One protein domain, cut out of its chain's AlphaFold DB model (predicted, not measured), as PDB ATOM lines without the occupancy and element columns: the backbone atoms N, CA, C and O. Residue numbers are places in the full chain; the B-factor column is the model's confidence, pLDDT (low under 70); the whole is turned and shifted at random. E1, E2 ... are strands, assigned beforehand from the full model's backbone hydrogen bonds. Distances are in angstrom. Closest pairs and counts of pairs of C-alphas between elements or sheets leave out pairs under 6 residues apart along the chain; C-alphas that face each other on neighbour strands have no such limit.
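AT A GLANCE: This is residues 2 to 39 and 66 to 78 of the 78 residues of an uncharacterized protein of Arthrobacter sp. ok909 (UniProt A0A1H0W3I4). A single four-stranded antiparallel sheet, strongly twisted and somewhat curled, makes the body, with no named helix beside it; its long edge strand E3 bends sharply, and a tail, residues 74 to 78, runs on past the end of E4. The link from E1 to E2 loops past E4, which lies between those two strands. The printed part has 51 residues, with no named helix and four strands, E1 to E4 along the chain, in sheet order E1, E4, E2, E3; the class is all strand. It is only just compact, close to loose, with a radius of gyration of the C-alphas of 11.3 A, and elongated, spanning 36 by 24 by 15 A.

IN THESE COORDINATES: E1, residues 6 to 11, begins at C-alpha 6 (28.601, -49.921, 34.709) and is 15.2 A long. E4, residues 66 to 73, spans 22.5 A and ends at C-alpha 73 (27.780, -50.340, 39.128). E2 is residues 21 to 26, 16.7 A. E3, residues 29 to 39, spans 22.2 A and bends by 83 degrees at residue 35.

HOW THE PARTS SIT: Inner strands E4 and E2 are antiparallel at 157 degrees, with N 23 and O 69 2.8 A apart, within hydrogen-bond range. Edge strand E1 is antiparallel to E4 at 145 degrees; N 70 and O 9 are 2.8 A apart. E2 and edge strand E3 form a hairpin at 128 degrees, with N 26 and O 29 2.8 A apart. E1 and E3 are apart. Residues 2 to 3 pair antiparallel with residues 6 to 7 of E1.

THE WHOLE: The C-alphas farthest apart, those of Gly 27 and Gly 78, are 38.0 A apart. Residues 40 to 65 are not printed; C-alphas 39 and 66 are 15.1 A apart across this cut. Of the links printed whole, E2 to E3 is tight and E1 to E2 short. Mean pLDDT of the printed part is 83.0; residues 2 to 5, 39 and 74 to 78 are under 70.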
ATOM      1  N   ASN A   2      26.841 -48.583  28.117       53.84
ATOM      2  CA  ASN A   2      27.530 -49.560  28.969       53.84
ATOM      3  C   ASN A   2      29.016 -49.200  29.042       53.84
ATOM      4  O   ASN A   2      29.667 -49.070  28.006       53.84
ATOM      5  N   PHE A   3      29.533 -49.020  30.254       62.22
ATOM      6  CA  PHE A   3      30.932 -48.708  30.537       62.22
ATOM      7  C   PHE A   3      31.498 -49.831  31.408       62.22
ATOM      8  O   PHE A   3      31.327 -49.781  32.615       62.22
ATOM      9  N   GLU A   4      32.109 -50.863  30.818       66.12
ATOM     10  CA  GLU A   4      32.812 -51.929  31.567       66.12
ATOM     11  C   GLU A   4      32.041 -52.467  32.800       66.12
ATOM     12  O   GLU A   4      32.542 -52.455  33.922       66.12
ATOM     13  N   GLY A   5      30.787 -52.900  32.618       65.00
ATOM     14  CA  GLY A   5      29.949 -53.391  33.727       65.00
ATOM     15  C   GLY A   5      29.360 -52.288  34.616       65.00
ATOM     16  O   GLY A   5      28.969 -52.538  35.755       65.00
ATOM     17  N   LYS A   6      29.316 -51.051  34.116       70.56
ATOM     18  CA  LYS A   6      28.601 -49.921  34.709       70.56
ATOM     19  C   LYS A   6      27.541 -49.403  33.749       70.56
ATOM     20  O   LYS A   6      27.805 -49.212  32.555       70.56
ATOM     21  N   THR A   7      26.368 -49.101  34.285       81.25
ATOM     22  CA  THR A   7      25.317 -48.381  33.570       81.25
ATOM     23  C   THR A   7      25.544 -46.882  33.717       81.25
ATOM     24  O   THR A   7      25.801 -46.360  34.800       81.25
ATOM     25  N   GLY A   8      25.480 -46.167  32.595       87.06
ATOM     26  CA  GLY A   8      25.543 -44.709  32.585       87.06
ATOM     27  C   GLY A   8      24.153 -44.075  32.599       87.06
ATOM     28  O   GLY A   8      23.388 -44.296  31.655       87.06
ATOM     29  N   LYS A   9      23.861 -43.233  33.596       90.06
ATOM     30  CA  LYS A   9      22.668 -42.374  33.650       90.06
ATOM     31  C   LYS A   9      23.066 -40.912  33.449       90.06
ATOM     32  O   LYS A   9      23.838 -40.369  34.236       90.06
ATOM     33  N   LYS A  10      22.537 -40.263  32.403       90.69
ATOM     34  CA  LYS A  10      22.672 -38.805  32.250       90.69
ATOM     35  C   LYS A  10      21.878 -38.109  33.355       90.69
ATOM     36  O   LYS A  10      20.732 -38.486  33.598       90.69
ATOM     37  N   VAL A  11      22.487 -37.126  34.006       88.88
ATOM     38  CA  VAL A  11      21.864 -36.341  35.081       88.88
ATOM     39  C   VAL A  11      22.197 -34.867  34.911       88.88
ATOM     40  O   VAL A  11      23.220 -34.521  34.310       88.88
ATOM     41  N   HIS A  12      21.355 -34.001  35.464       88.00
ATOM     42  CA  HIS A  12      21.709 -32.602  35.632       88.00
ATOM     43  C   HIS A  12      22.810 -32.469  36.694       88.00
ATOM     44  O   HIS A  12      22.860 -33.239  37.655       88.00
ATOM     45  N   GLY A  13      23.702 -31.485  36.558       84.12
ATOM     46  CA  GLY A  13      24.818 -31.334  37.499       84.12
ATOM     47  C   GLY A  13      24.373 -31.042  38.944       84.12
ATOM     48  O   GLY A  13      25.092 -31.374  39.880       84.12
ATOM     49  N   SER A  14      23.159 -30.515  39.142       83.56
ATOM     50  CA  SER A  14      22.560 -30.300  40.472       83.56
ATOM     51  C   SER A  14      22.128 -31.595  41.170       83.56
ATOM     52  O   SER A  14      21.875 -31.586  42.371       83.56
ATOM     53  N   GLU A  15      22.025 -32.704  40.435       86.94
ATOM     54  CA  GLU A  15      21.687 -34.025  40.979       86.94
ATOM     55  C   GLU A  15      22.929 -34.807  41.433       86.94
ATOM     56  O   GLU A  15      22.804 -35.892  42.013       86.94
ATOM     57  N   LEU A  16      24.128 -34.282  41.156       88.44
ATOM     58  CA  LEU A  16      25.386 -34.915  41.526       88.44
ATOM     59  C   LEU A  16      25.557 -34.966  43.042       88.44
ATOM     60  O   LEU A  16      25.123 -34.087  43.780       88.44
ATOM     61  N   LYS A  17      26.239 -36.009  43.505       88.88
ATOM     62  CA  LYS A  17      26.568 -36.241  44.909       88.88
ATOM     63  C   LYS A  17      28.057 -36.503  45.043       88.88
ATOM     64  O   LYS A  17      28.659 -37.180  44.207       88.88
ATOM     65  N   ARG A  18      28.640 -36.011  46.136       89.94
ATOM     66  CA  ARG A  18      30.027 -36.300  46.510       89.94
ATOM     67  C   ARG A  18      30.297 -37.807  46.494       89.94
ATOM     68  O   ARG A  18      29.491 -38.592  46.986       89.94
ATOM     69  N   GLY A  19      31.435 -38.192  45.929       90.56
ATOM     70  CA  GLY A  19      31.888 -39.573  45.790       90.56
ATOM     71  C   GLY A  19      31.355 -40.304  44.557       90.56
ATOM     72  O   GLY A  19      31.804 -41.415  44.286       90.56
ATOM     73  N   GLN A  20      30.435 -39.716  43.782       91.88
ATOM     74  CA  GLN A  20      29.958 -40.361  42.560       91.88
ATOM     75  C   GLN A  20      31.035 -40.386  41.481       91.88
ATOM     76  O   GLN A  20      31.684 -39.378  41.198       91.88
ATOM     77  N   GLN A  21      31.162 -41.539  40.830       93.69
ATOM     78  CA  GLN A  21      31.932 -41.662  39.606       93.69
ATOM     79  C   GLN A  21      31.085 -41.162  38.435       93.69
ATOM     80  O   GLN A  21      29.964 -41.626  38.214       93.69
ATOM     81  N   VAL A  22      31.625 -40.221  37.671       93.50
ATOM     82  CA  VAL A  22      30.918 -39.575  36.567       93.50
ATOM     83  C   VAL A  22      31.810 -39.473  35.344       93.50
ATOM     84  O   VAL A  22      33.007 -39.211  35.441       93.50
ATOM     85  N   ARG A  23      31.219 -39.660  34.171       93.75
ATOM     86  CA  ARG A  23      31.825 -39.291  32.896       93.75
ATOM     87  C   ARG A  23      31.369 -37.892  32.514       93.75
ATOM     88  O   ARG A  23      30.179 -37.592  32.616       93.75
ATOM     89  N   VAL A  24      32.309 -37.064  32.072       93.31
ATOM     90  CA  VAL A  24      32.074 -35.642  31.807       93.31
ATOM     91  C   VAL A  24      32.393 -35.312  30.357       93.31
ATOM     92  O   VAL A  24      33.485 -35.614  29.871       93.31
ATOM     93  N   ARG A  25      31.465 -34.630  29.686       92.75
ATOM     94  CA  ARG A  25      31.672 -34.058  28.350       92.75
ATOM     95  C   ARG A  25      31.378 -32.563  28.350       92.75
ATOM     96  O   ARG A  25      30.496 -32.121  29.076       92.75
ATOM     97  N   ILE A  26      32.118 -31.802  27.548       90.19
ATOM     98  CA  ILE A  26      31.874 -30.377  27.298       90.19
ATOM     99  C   ILE A  26      31.807 -30.165  25.787       90.19
ATOM    100  O   ILE A  26      32.836 -30.256  25.112       90.19
ATOM    101  N   GLY A  27      30.611 -29.906  25.258       88.69
ATOM    102  CA  GLY A  27      30.360 -29.967  23.816       88.69
ATOM    103  C   GLY A  27      30.825 -31.314  23.252       88.69
ATOM    104  O   GLY A  27      30.495 -32.368  23.795       88.69
ATOM    105  N   ASP A  28      31.681 -31.280  22.230       88.88
ATOM    106  CA  ASP A  28      32.240 -32.488  21.603       88.88
ATOM    107  C   ASP A  28      33.457 -33.074  22.342       88.88
ATOM    108  O   ASP A  28      33.969 -34.138  21.985       88.88
ATOM    109  N   LYS A  29      33.950 -32.397  23.387       90.88
ATOM    110  CA  LYS A  29      35.141 -32.825  24.123       90.88
ATOM    111  C   LYS A  29      34.773 -33.749  25.273       90.88
ATOM    112  O   LYS A  29      34.094 -33.359  26.219       90.88
ATOM    113  N   ASP A  30      35.322 -34.955  25.247       91.75
ATOM    114  CA  ASP A  30      35.300 -35.865  26.386       91.75
ATOM    115  C   ASP A  30      36.441 -35.546  27.360       91.75
ATOM    116  O   ASP A  30      37.614 -35.570  26.984       91.75
ATOM    117  N   LEU A  31      36.098 -35.223  28.608       91.31
ATOM    118  CA  LEU A  31      37.077 -35.008  29.676       91.31
ATOM    119  C   LEU A  31      37.456 -36.307  30.394       91.31
ATOM    120  O   LEU A  31      38.421 -36.317  31.155       91.31
ATOM    121  N   GLY A  32      36.728 -37.395  30.141       92.69
ATOM    122  CA  GLY A  32      36.964 -38.688  30.759       92.69
ATOM    123  C   GLY A  32      36.105 -38.921  31.996       92.69
ATOM    124  O   GLY A  32      35.018 -38.358  32.154       92.69
ATOM    125  N   ILE A  33      36.578 -39.829  32.845       93.62
ATOM    126  CA  ILE A  33      35.887 -40.277  34.052       93.62
ATOM    127  C   ILE A  33      36.572 -39.660  35.269       93.62
ATOM    128  O   ILE A  33      37.791 -39.757  35.412       93.62
ATOM    129  N   GLY A  34      35.780 -39.062  36.149       93.75
ATOM    130  CA  GLY A  34      36.246 -38.495  37.405       93.75
ATOM    131  C   GLY A  34      35.318 -38.820  38.570       93.75
ATOM    132  O   GLY A  34      34.297 -39.490  38.410       93.75
ATOM    133  N   ILE A  35      35.702 -38.344  39.749       93.62
ATOM    134  CA  ILE A  35      34.945 -38.468  40.995       93.62
ATOM    135  C   ILE A  35      34.493 -37.075  41.422       93.62
ATOM    136  O   ILE A  35      35.295 -36.142  41.441       93.62
ATOM    137  N   VAL A  36      33.215 -36.936  41.765       92.06
ATOM    138  CA  VAL A  36      32.662 -35.702  42.337       92.06
ATOM    139  C   VAL A  36      33.240 -35.500  43.737       92.06
ATOM    140  O   VAL A  36      33.016 -36.336  44.611       92.06
ATOM    141  N   ASP A  37      33.964 -34.407  43.972       88.00
ATOM    142  CA  ASP A  37      34.543 -34.112  45.290       88.00
ATOM    143  C   ASP A  37      33.678 -33.135  46.089       88.00
ATOM    144  O   ASP A  37      33.206 -33.468  47.173       88.00
ATOM    145  N   GLU A  38      33.394 -31.956  45.542       78.81
ATOM    146  CA  GLU A  38      32.626 -30.927  46.242       78.81
ATOM    147  C   GLU A  38      31.625 -30.248  45.304       78.81
ATOM    148  O   GLU A  38      31.930 -29.929  44.154       78.81
ATOM    149  N   LEU A  39      30.420 -30.009  45.819       68.12
ATOM    150  CA  LEU A  39      29.436 -29.125  45.204       68.12
ATOM    151  C   LEU A  39      29.612 -27.763  45.865       68.12
ATOM    152  O   LEU A  39      29.469 -27.664  47.085       68.12
ATOM    153  N   THR A  66      27.801 -28.670  29.341       90.50
ATOM    154  CA  THR A  66      28.413 -29.696  30.187       90.50
ATOM    155  C   THR A  66      27.434 -30.841  30.401       90.50
ATOM    156  O   THR A  66      26.357 -30.652  30.959       90.50
ATOM    157  N   GLU A  67      27.814 -32.041  29.978       92.19
ATOM    158  CA  GLU A  67      27.039 -33.254  30.214       92.19
ATOM    159  C   GLU A  67      27.699 -34.109  31.295       92.19
ATOM    160  O   GLU A  67      28.881 -34.461  31.196       92.19
ATOM    161  N   PHE A  68      26.903 -34.521  32.282       92.12
ATOM    162  CA  PHE A  68      27.305 -35.471  33.313       92.12
ATOM    163  C   PHE A  68      26.580 -36.798  33.109       92.12
ATOM    164  O   PHE A  68      25.358 -36.856  32.967       92.12
ATOM    165  N   THR A  69      27.338 -37.892  33.095       94.19
ATOM    166  CA  THR A  69      26.795 -39.254  33.115       94.19
ATOM    167  C   THR A  69      27.304 -39.955  34.363       94.19
ATOM    168  O   THR A  69      28.486 -40.287  34.438       94.19
ATOM    169  N   VAL A  70      26.426 -40.180  35.339       93.25
ATOM    170  CA  VAL A  70      26.738 -40.971  36.534       93.25
ATOM    171  C   VAL A  70      26.933 -42.418  36.115       93.25
ATOM    172  O   VAL A  70      26.114 -42.974  35.384       93.25
ATOM    173  N   LEU A  71      28.047 -42.997  36.551       91.50
ATOM    174  CA  LEU A  71      28.395 -44.387  36.310       91.50
ATOM    175  C   LEU A  71      28.029 -45.188  37.553       91.50
ATOM    176  O   LEU A  71      28.733 -45.145  38.563       91.50
ATOM    177  N   GLU A  72      26.921 -45.906  37.477       84.06
ATOM    178  CA  GLU A  72      26.478 -46.809  38.532       84.06
ATOM    179  C   GLU A  72      27.047 -48.198  38.254       84.06
ATOM    180  O   GLU A  72      27.139 -48.615  37.099       84.06
ATOM    181  N   SER A  73      27.465 -48.919  39.298       73.75
ATOM    182  CA  SER A  73      27.780 -50.340  39.128       73.75
ATOM    183  C   SER A  73      26.549 -51.020  38.548       73.75
ATOM    184  O   SER A  73      25.451 -50.801  39.060       73.75
ATOM    185  N   GLU A  74      26.709 -51.857  37.520       64.62
ATOM    186  CA  GLU A  74      25.662 -52.823  37.218       64.62
ATOM    187  C   GLU A  74      25.540 -53.681  38.470       64.62
ATOM    188  O   GLU A  74      26.403 -54.515  38.762       64.62
ATOM    189  N   SER A  75      24.515 -53.422  39.279       52.19
ATOM    190  CA  SER A  75      24.126 -54.351  40.318       52.19
ATOM    191  C   SER A  75      23.697 -55.613  39.589       52.19
ATOM    192  O   SER A  75      22.556 -55.743  39.150       52.19
ATOM    193  N   ARG A  76      24.637 -56.547  39.427       51.34
ATOM    194  CA  ARG A  76      24.322 -57.958  39.256       51.34
ATOM    195  C   ARG A  76      23.659 -58.400  40.558       51.34
ATOM    196  O   ARG A  76      24.317 -58.944  41.434       51.34
ATOM    197  N   PHE A  77      22.377 -58.089  40.716       53.09
ATOM    198  CA  PHE A  77      21.523 -58.896  41.576       53.09
ATOM    199  C   PHE A  77      21.495 -60.285  40.903       53.09
ATOM    200  O   PHE A  77      21.199 -60.368  39.710       53.09
ATOM    201  N   GLY A  78      21.975 -61.369  41.513       43.25
ATOM    202  CA  GLY A  78      21.990 -61.678  42.944       43.25
ATOM    203  C   GLY A  78      20.767 -62.518  43.236       43.25
ATOM    204  O   GLY A  78      19.674 -61.915  43.214       43.25
TER     205      GLY A  78